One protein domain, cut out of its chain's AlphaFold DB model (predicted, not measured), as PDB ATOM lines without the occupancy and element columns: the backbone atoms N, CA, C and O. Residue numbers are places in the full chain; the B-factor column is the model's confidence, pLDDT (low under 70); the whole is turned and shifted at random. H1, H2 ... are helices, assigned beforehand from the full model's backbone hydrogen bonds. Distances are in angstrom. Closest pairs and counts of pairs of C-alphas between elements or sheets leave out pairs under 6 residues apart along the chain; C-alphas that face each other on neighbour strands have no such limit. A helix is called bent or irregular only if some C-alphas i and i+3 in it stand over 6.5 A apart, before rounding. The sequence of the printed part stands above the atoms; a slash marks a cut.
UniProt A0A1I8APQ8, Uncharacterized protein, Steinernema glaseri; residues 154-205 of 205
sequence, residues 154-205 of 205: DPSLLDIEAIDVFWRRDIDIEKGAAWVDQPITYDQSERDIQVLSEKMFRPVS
ATOM      1  N   ASP A 154     163.731  99.024 172.230       77.81
ATOM      2  CA  ASP A 154     163.078 100.146 171.587       77.81
ATOM      3  C   ASP A 154     162.333 100.996 172.633       77.81
ATOM      4  O   ASP A 154     161.554 100.456 173.438       77.81
ATOM      5  N   PRO A 155     162.546 102.326 172.632       79.44
ATOM      6  CA  PRO A 155     161.809 103.232 173.496       79.44
ATOM      7  C   PRO A 155     160.326 103.192 173.127       79.44
ATOM      8  O   PRO A 155     159.951 103.250 171.953       79.44
ATOM      9  N   SER A 156     159.464 103.101 174.136       82.81
ATOM     10  CA  SER A 156     158.030 103.228 173.917       82.81
ATOM     11  C   SER A 156     157.682 104.664 173.512       82.81
ATOM     12  O   SER A 156     158.425 105.606 173.786       82.81
ATOM     13  N   LEU A 157     156.515 104.859 172.888       85.69
ATOM     14  CA  LEU A 157     156.036 106.205 172.549       85.69
ATOM     15  C   LEU A 157     155.970 107.117 173.788       85.69
ATOM     16  O   LEU A 157     156.249 108.307 173.694       85.69
ATOM     17  N   LEU A 158     155.661 106.542 174.954       83.19
ATOM     18  CA  LEU A 158     155.617 107.253 176.229       83.19
ATOM     19  C   LEU A 158     157.009 107.704 176.691       83.19
ATOM     20  O   LEU A 158     157.149 108.809 177.208       83.19
ATOM     21  N   ASP A 159     158.033 106.880 176.461       81.12
ATOM     22  CA  ASP A 159     159.422 107.232 176.770       81.12
ATOM     23  C   ASP A 159     159.889 108.398 175.890       81.12
ATOM     24  O   ASP A 159     160.538 109.323 176.372       81.12
ATOM     25  N   ILE A 160     159.501 108.399 174.610       86.50
ATOM     26  CA  ILE A 160     159.806 109.490 173.673       86.50
ATOM     27  C   ILE A 160     159.105 110.790 174.102       86.50
ATOM     28  O   ILE A 160     159.744 111.841 174.128       86.50
ATOM     29  N   GLU A 161     157.819 110.729 174.477       85.88
ATOM     30  CA  GLU A 161     157.075 111.888 175.002       85.88
ATOM     31  C   GLU A 161     157.720 112.437 176.288       85.88
ATOM     32  O   GLU A 161     157.842 113.652 176.451       85.88
ATOM     33  N   ALA A 162     158.175 111.558 177.185       85.19
ATOM     34  CA  ALA A 162     158.850 111.958 178.415       85.19
ATOM     35  C   ALA A 162     160.188 112.656 178.139       85.19
ATOM     36  O   ALA A 162     160.438 113.732 178.684       85.19
ATOM     37  N   ILE A 163     161.022 112.087 177.262       87.56
ATOM     38  CA  ILE A 163     162.312 112.675 176.875       87.56
ATOM     39  C   ILE A 163     162.118 114.081 176.298       87.56
ATOM     40  O   ILE A 163     162.844 114.998 176.676       87.56
ATOM     41  N   ASP A 164     161.126 114.272 175.428       88.50
ATOM     42  CA  ASP A 164     160.846 115.576 174.822       88.50
ATOM     43  C   ASP A 164     160.425 116.628 175.865       88.50
ATOM     44  O   ASP A 164     160.929 117.753 175.862       88.50
ATOM     45  N   VAL A 165     159.555 116.266 176.814       83.62
ATOM     46  CA  VAL A 165     159.118 117.178 177.886       83.62
ATOM     47  C   VAL A 165     160.278 117.566 178.807       83.62
ATOM     48  O   VAL A 165     160.438 118.747 179.126       83.62
ATOM     49  N   PHE A 166     161.112 116.604 179.214       84.31
ATOM     50  CA  PHE A 166     162.263 116.889 180.074       84.31
ATOM     51  C   PHE A 166     163.328 117.716 179.356       84.31
ATOM     52  O   PHE A 166     163.829 118.684 179.922       84.31
ATOM     53  N   TRP A 167     163.607 117.416 178.087       88.12
ATOM     54  CA  TRP A 167     164.582 118.179 177.318       88.12
ATOM     55  C   TRP A 167     164.134 119.627 177.091       88.12
ATOM     56  O   TRP A 167     164.934 120.549 177.250       88.12
ATOM     57  N   ARG A 168     162.847 119.858 176.788       82.62
ATOM     58  CA  ARG A 168     162.283 121.215 176.684       82.62
ATOM     59  C   ARG A 168     162.438 121.992 177.991       82.62
ATOM     60  O   ARG A 168     162.889 123.135 177.966       82.62
ATOM     61  N   ARG A 169     162.149 121.356 179.130       77.56
ATOM     62  CA  ARG A 169     162.318 121.960 180.458       77.56
ATOM     63  C   ARG A 169     163.777 122.321 180.752       77.56
ATOM     64  O   ARG A 169     164.034 123.418 181.239       77.56
ATOM     65  N   ASP A 170     164.717 121.435 180.440       78.94
ATOM     66  CA  ASP A 170     166.147 121.684 180.654       78.94
ATOM     67  C   ASP A 170     166.661 122.824 179.770       78.94
ATOM     68  O   ASP A 170     167.399 123.687 180.245       78.94
ATOM     69  N   ILE A 171     166.205 122.894 178.514       80.31
ATOM     70  CA  ILE A 171     166.506 124.006 177.603       80.31
ATOM     71  C   ILE A 171     165.991 125.335 178.168       80.31
ATOM     72  O   ILE A 171     166.696 126.342 178.093       80.31
ATOM     73  N   ASP A 172     164.773 125.358 178.707       73.62
ATOM     74  CA  ASP A 172     164.177 126.570 179.272       73.62
ATOM     75  C   ASP A 172     164.935 127.041 180.525       73.62
ATOM     76  O   ASP A 172     165.151 128.243 180.712       73.62
ATOM     77  N   ILE A 173     165.415 126.098 181.343       74.94
ATOM     78  CA  ILE A 173     166.263 126.373 182.510       74.94
ATOM     79  C   ILE A 173     167.643 126.896 182.074       74.94
ATOM     80  O   ILE A 173     168.099 127.916 182.594       74.94
ATOM     81  N   GLU A 174     168.304 126.241 181.114       73.19
ATOM     82  CA  GLU A 174     169.656 126.586 180.646       73.19
ATOM     83  C   GLU A 174     169.694 127.932 179.922       73.19
ATOM     84  O   GLU A 174     170.590 128.749 180.147       73.19
ATOM     85  N   LYS A 175     168.686 128.214 179.090       72.75
ATOM     86  CA  LYS A 175     168.559 129.507 178.403       72.75
ATOM     87  C   LYS A 175     168.246 130.648 179.358       72.75
ATOM     88  O   LYS A 175     168.135 131.789 178.905       72.75
ATOM     89  N   GLY A 176     168.103 130.340 180.652       60.22
ATOM     90  CA  GLY A 176     167.707 131.272 181.679       60.22
ATOM     91  C   GLY A 176     166.488 132.016 181.192       60.22
ATOM     92  O   GLY A 176     166.555 133.245 181.175       60.22
ATOM     93  N   ALA A 177     165.469 131.273 180.707       54.84
ATOM     94  CA  ALA A 177     164.190 131.825 180.290       54.84
ATOM     95  C   ALA A 177     163.826 132.825 181.367       54.84
ATOM     96  O   ALA A 177     163.557 132.459 182.516       54.84
ATOM     97  N   ALA A 178     164.051 134.096 181.033       50.41
ATOM     98  CA  ALA A 178     164.050 135.123 182.038       50.41
ATOM     99  C   ALA A 178     162.669 135.026 182.665       50.41
ATOM    100  O   ALA A 178     161.683 134.803 181.963       50.41
ATOM    101  N   TRP A 179     162.597 135.193 183.975       51.22
ATOM    102  CA  TRP A 179     161.366 135.302 184.756       51.22
ATOM    103  C   TRP A 179     160.492 136.513 184.331       51.22
ATOM    104  O   TRP A 179     159.743 137.076 185.120       51.22
ATOM    105  N   VAL A 180     160.639 136.947 183.083       49.00
ATOM    106  CA  VAL A 180     160.047 138.056 182.373       49.00
ATOM    107  C   VAL A 180     159.220 137.427 181.243       49.00
ATOM    108  O   VAL A 180     159.701 137.166 180.145       49.00
ATOM    109  N   ASP A 181     157.956 137.170 181.570       46.91
ATOM    110  CA  ASP A 181     156.821 137.120 180.640       46.91
ATOM    111  C   ASP A 181     156.501 135.835 179.851       46.91
ATOM    112  O   ASP A 181     155.757 135.904 178.872       46.91
ATOM    113  N   GLN A 182     156.901 134.639 180.302       53.78
ATOM    114  CA  GLN A 182     156.256 133.399 179.820       53.78
ATOM    115  C   GLN A 182     155.721 132.496 180.942       53.78
ATOM    116  O   GLN A 182     156.173 131.363 181.093       53.78
ATOM    117  N   PRO A 183     154.685 132.937 181.685       53.09
ATOM    118  CA  PRO A 183     153.942 132.049 182.590       53.09
ATOM    119  C   PRO A 183     153.328 130.841 181.855       53.09
ATOM    120  O   PRO A 183     153.103 129.795 182.444       53.09
ATOM    121  N   ILE A 184     153.117 130.946 180.540       54.81
ATOM    122  CA  ILE A 184     152.439 129.924 179.734       54.81
ATOM    123  C   ILE A 184     153.307 128.666 179.527       54.81
ATOM    124  O   ILE A 184     152.764 127.567 179.431       54.81
ATOM    125  N   THR A 185     154.638 128.799 179.463       60.19
ATOM    126  CA  THR A 185     155.545 127.689 179.103       60.19
ATOM    127  C   THR A 185     155.844 126.788 180.302       60.19
ATOM    128  O   THR A 185     155.783 125.563 180.185       60.19
ATOM    129  N   TYR A 186     156.063 127.384 181.480       66.44
ATOM    130  CA  TYR A 186     156.240 126.638 182.728       66.44
ATOM    131  C   TYR A 186     154.977 125.838 183.077       66.44
ATOM    132  O   TYR A 186     155.049 124.615 183.218       66.44
ATOM    133  N   ASP A 187     153.814 126.500 183.061       74.81
ATOM    134  CA  ASP A 187     152.508 125.885 183.329       74.81
ATOM    135  C   ASP A 187     152.148 124.780 182.320       74.81
ATOM    136  O   ASP A 187     151.332 123.899 182.601       74.81
ATOM    137  N   GLN A 188     152.701 124.833 181.104       79.81
ATOM    138  CA  GLN A 188     152.528 123.775 180.112       79.81
ATOM    139  C   GLN A 188     153.415 122.568 180.428       79.81
ATOM    140  O   GLN A 188     152.909 121.449 180.433       79.81
ATOM    141  N   SER A 189     154.695 122.781 180.745       78.88
ATOM    142  CA  SER A 189     155.612 121.690 181.104       78.88
ATOM    143  C   SER A 189     155.152 120.932 182.355       78.88
ATOM    144  O   SER A 189     155.237 119.709 182.404       78.88
ATOM    145  N   GLU A 190     154.590 121.634 183.342       82.25
ATOM    146  CA  GLU A 190     154.065 121.028 184.567       82.25
ATOM    147  C   GLU A 190     152.825 120.165 184.292       82.25
ATOM    148  O   GLU A 190     152.737 119.030 184.766       82.25
ATOM    149  N   ARG A 191     151.904 120.650 183.448       85.81
ATOM    150  CA  ARG A 191     150.746 119.864 182.993       85.81
ATOM    151  C   ARG A 191     151.164 118.639 182.188       85.81
ATOM    152  O   ARG A 191     150.601 117.565 182.394       85.81
ATOM    153  N   ASP A 192     152.150 118.782 181.308       84.12
ATOM    154  CA  ASP A 192     152.666 117.671 180.506       84.12
ATOM    155  C   ASP A 192     153.283 116.591 181.415       84.12
ATOM    156  O   ASP A 192     152.990 115.407 181.250       84.12
ATOM    157  N   ILE A 193     154.052 116.985 182.440       84.94
ATOM    158  CA  ILE A 193     154.608 116.067 183.451       84.94
ATOM    159  C   ILE A 193     153.496 115.357 184.227       84.94
ATOM    160  O   ILE A 193     153.569 114.144 184.429       84.94
ATOM    161  N   GLN A 194     152.460 116.083 184.645       86.56
ATOM    162  CA  GLN A 194     151.336 115.490 185.359       86.56
ATOM    163  C   GLN A 194     150.631 114.435 184.496       86.56
ATOM    164  O   GLN A 194     150.458 113.298 184.935       86.56
ATOM    165  N   VAL A 195     150.309 114.760 183.242       86.44
ATOM    166  CA  VAL A 195     149.679 113.821 182.301       86.44
ATOM    167  C   VAL A 195     150.572 112.607 182.040       86.44
ATOM    168  O   VAL A 195     150.080 111.478 182.009       86.44
ATOM    169  N   LEU A 196     151.881 112.808 181.876       84.75
ATOM    170  CA  LEU A 196     152.836 111.717 181.693       84.75
ATOM    171  C   LEU A 196     152.907 110.809 182.918       84.75
ATOM    172  O   LEU A 196     152.916 109.590 182.762       84.75
ATOM    173  N   SER A 197     152.893 111.376 184.126       81.50
ATOM    174  CA  SER A 197     152.853 110.593 185.361       81.50
ATOM    175  C   SER A 197     151.579 109.748 185.429       81.50
ATOM    176  O   SER A 197     151.638 108.538 185.634       81.50
ATOM    177  N   GLU A 198     150.422 110.336 185.123       85.12
ATOM    178  CA  GLU A 198     149.157 109.606 185.093       85.12
ATOM    179  C   GLU A 198     149.148 108.502 184.034       85.12
ATOM    180  O   GLU A 198     148.551 107.451 184.254       85.12
ATOM    181  N   LYS A 199     149.787 108.714 182.878       81.69
ATOM    182  CA  LYS A 199     149.914 107.691 181.832       81.69
ATOM    183  C   LYS A 199     150.872 106.567 182.240       81.69
ATOM    184  O   LYS A 199     150.555 105.409 181.989       81.69
ATOM    185  N   MET A 200     152.001 106.891 182.875       74.12
ATOM    186  CA  MET A 200     153.010 105.915 183.317       74.12
ATOM    187  C   MET A 200     152.508 105.003 184.440       74.12
ATOM    188  O   MET A 200     152.884 103.835 184.488       74.12
ATOM    189  N   PHE A 201     151.654 105.514 185.331       74.12
ATOM    190  CA  PHE A 201     151.162 104.760 186.489       74.12
ATOM    191  C   PHE A 201     149.774 104.143 186.294       74.12
ATOM    192  O   PHE A 201     149.250 103.516 187.219       74.12
ATOM    193  N   ARG A 202     149.157 104.284 185.114       71.44
ATOM    194  CA  ARG A 202     147.883 103.614 184.837       71.44
ATOM    195  C   ARG A 202     148.101 102.100 184.780       71.44
ATOM    196  O   ARG A 202     148.887 101.635 183.952       71.44
ATOM    197  N   PRO A 203     147.389 101.315 185.607       54.25
ATOM    198  CA  PRO A 203     147.383  99.875 185.446       54.25
ATOM    199  C   PRO A 203     146.750  99.556 184.091       54.25
ATOM    200  O   PRO A 203     145.649 100.013 183.782       54.25
ATOM    201  N   VAL A 204     147.478  98.799 183.272       56.75
ATOM    202  CA  VAL A 204     146.961  98.227 182.026       56.75
ATOM    203  C   VAL A 204     145.871  97.235 182.432       56.75
ATOM    204  O   VAL A 204     146.177  96.170 182.967       56.75
ATOM    205  N   SER A 205     144.613  97.653 182.288       50.09
ATOM    206  CA  SER A 205     143.412  96.852 182.562       50.09
ATOM    207  C   SER A 205     143.172  95.801 181.492       50.09
ATOM    208  O   SER A 205     143.236  96.202 180.305       50.09
TER     209      SER A 205
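What this domain is: This is residues 154 to 205 of the 205 residues of an uncharacterized protein of Steinernema glaseri (UniProt A0A1I8APQ8). The model is a helical hairpin: two helices of equal residue count, H1 and H2, side by side and running opposite ways, joined at one end by a loop. Residues 178 to 184, of which 183 and 184 belong to H2, stick out at the end where the loop joins the helices, while short tails lie before H1 and after H2. The printed part has 52 residues with two named helices, H1 then H2 along the chain, and no named strand; the class is all helix. The whole is loose, with a radius of gyration of the C-alphas of 13.2 A, and its outline is a rod that spans 44 by 21 by 10 A.

How they stand to each other: H1, residues 157 to 174, and H2, residues 183 to 200, form a helical hairpin, two helices that follow each other and run opposite ways. Their lines stand at a shallow tilt of 29 degrees. They touch, with 10 pairs of C-alphas within 8 A; the closest C-alphas are those of Val 165 and Ser 189, 6.6 A apart. Their centres are 10.5 A apart. In H1 and H2, every O i to N i+4 pair is within hydrogen-bond range.

Where its parts are: H1 begins with C-alpha 157 at (156.036, 106.205, 172.549) and ends with C-alpha 174 at (169.656, 126.586, 180.646), 25.8 A from first to last C-alpha. H2 begins with C-alpha 183 at (153.942, 132.049, 182.590) and ends with C-alpha 200 at (153.010, 105.915, 183.317), 26.2 A from first to last C-alpha. Neither helix is bent.

The domain as a whole: The two C-alphas farthest apart are those of Val 180 and Ser 205, 44.4 A. The printed part has no cut, and Ser 205 is the chain's last residue. The link from H1 to H2, 8 residues, is short. Mean pLDDT of the printed part is 74.1; it is under 70 in residues 176 to 186 and 203 to 205.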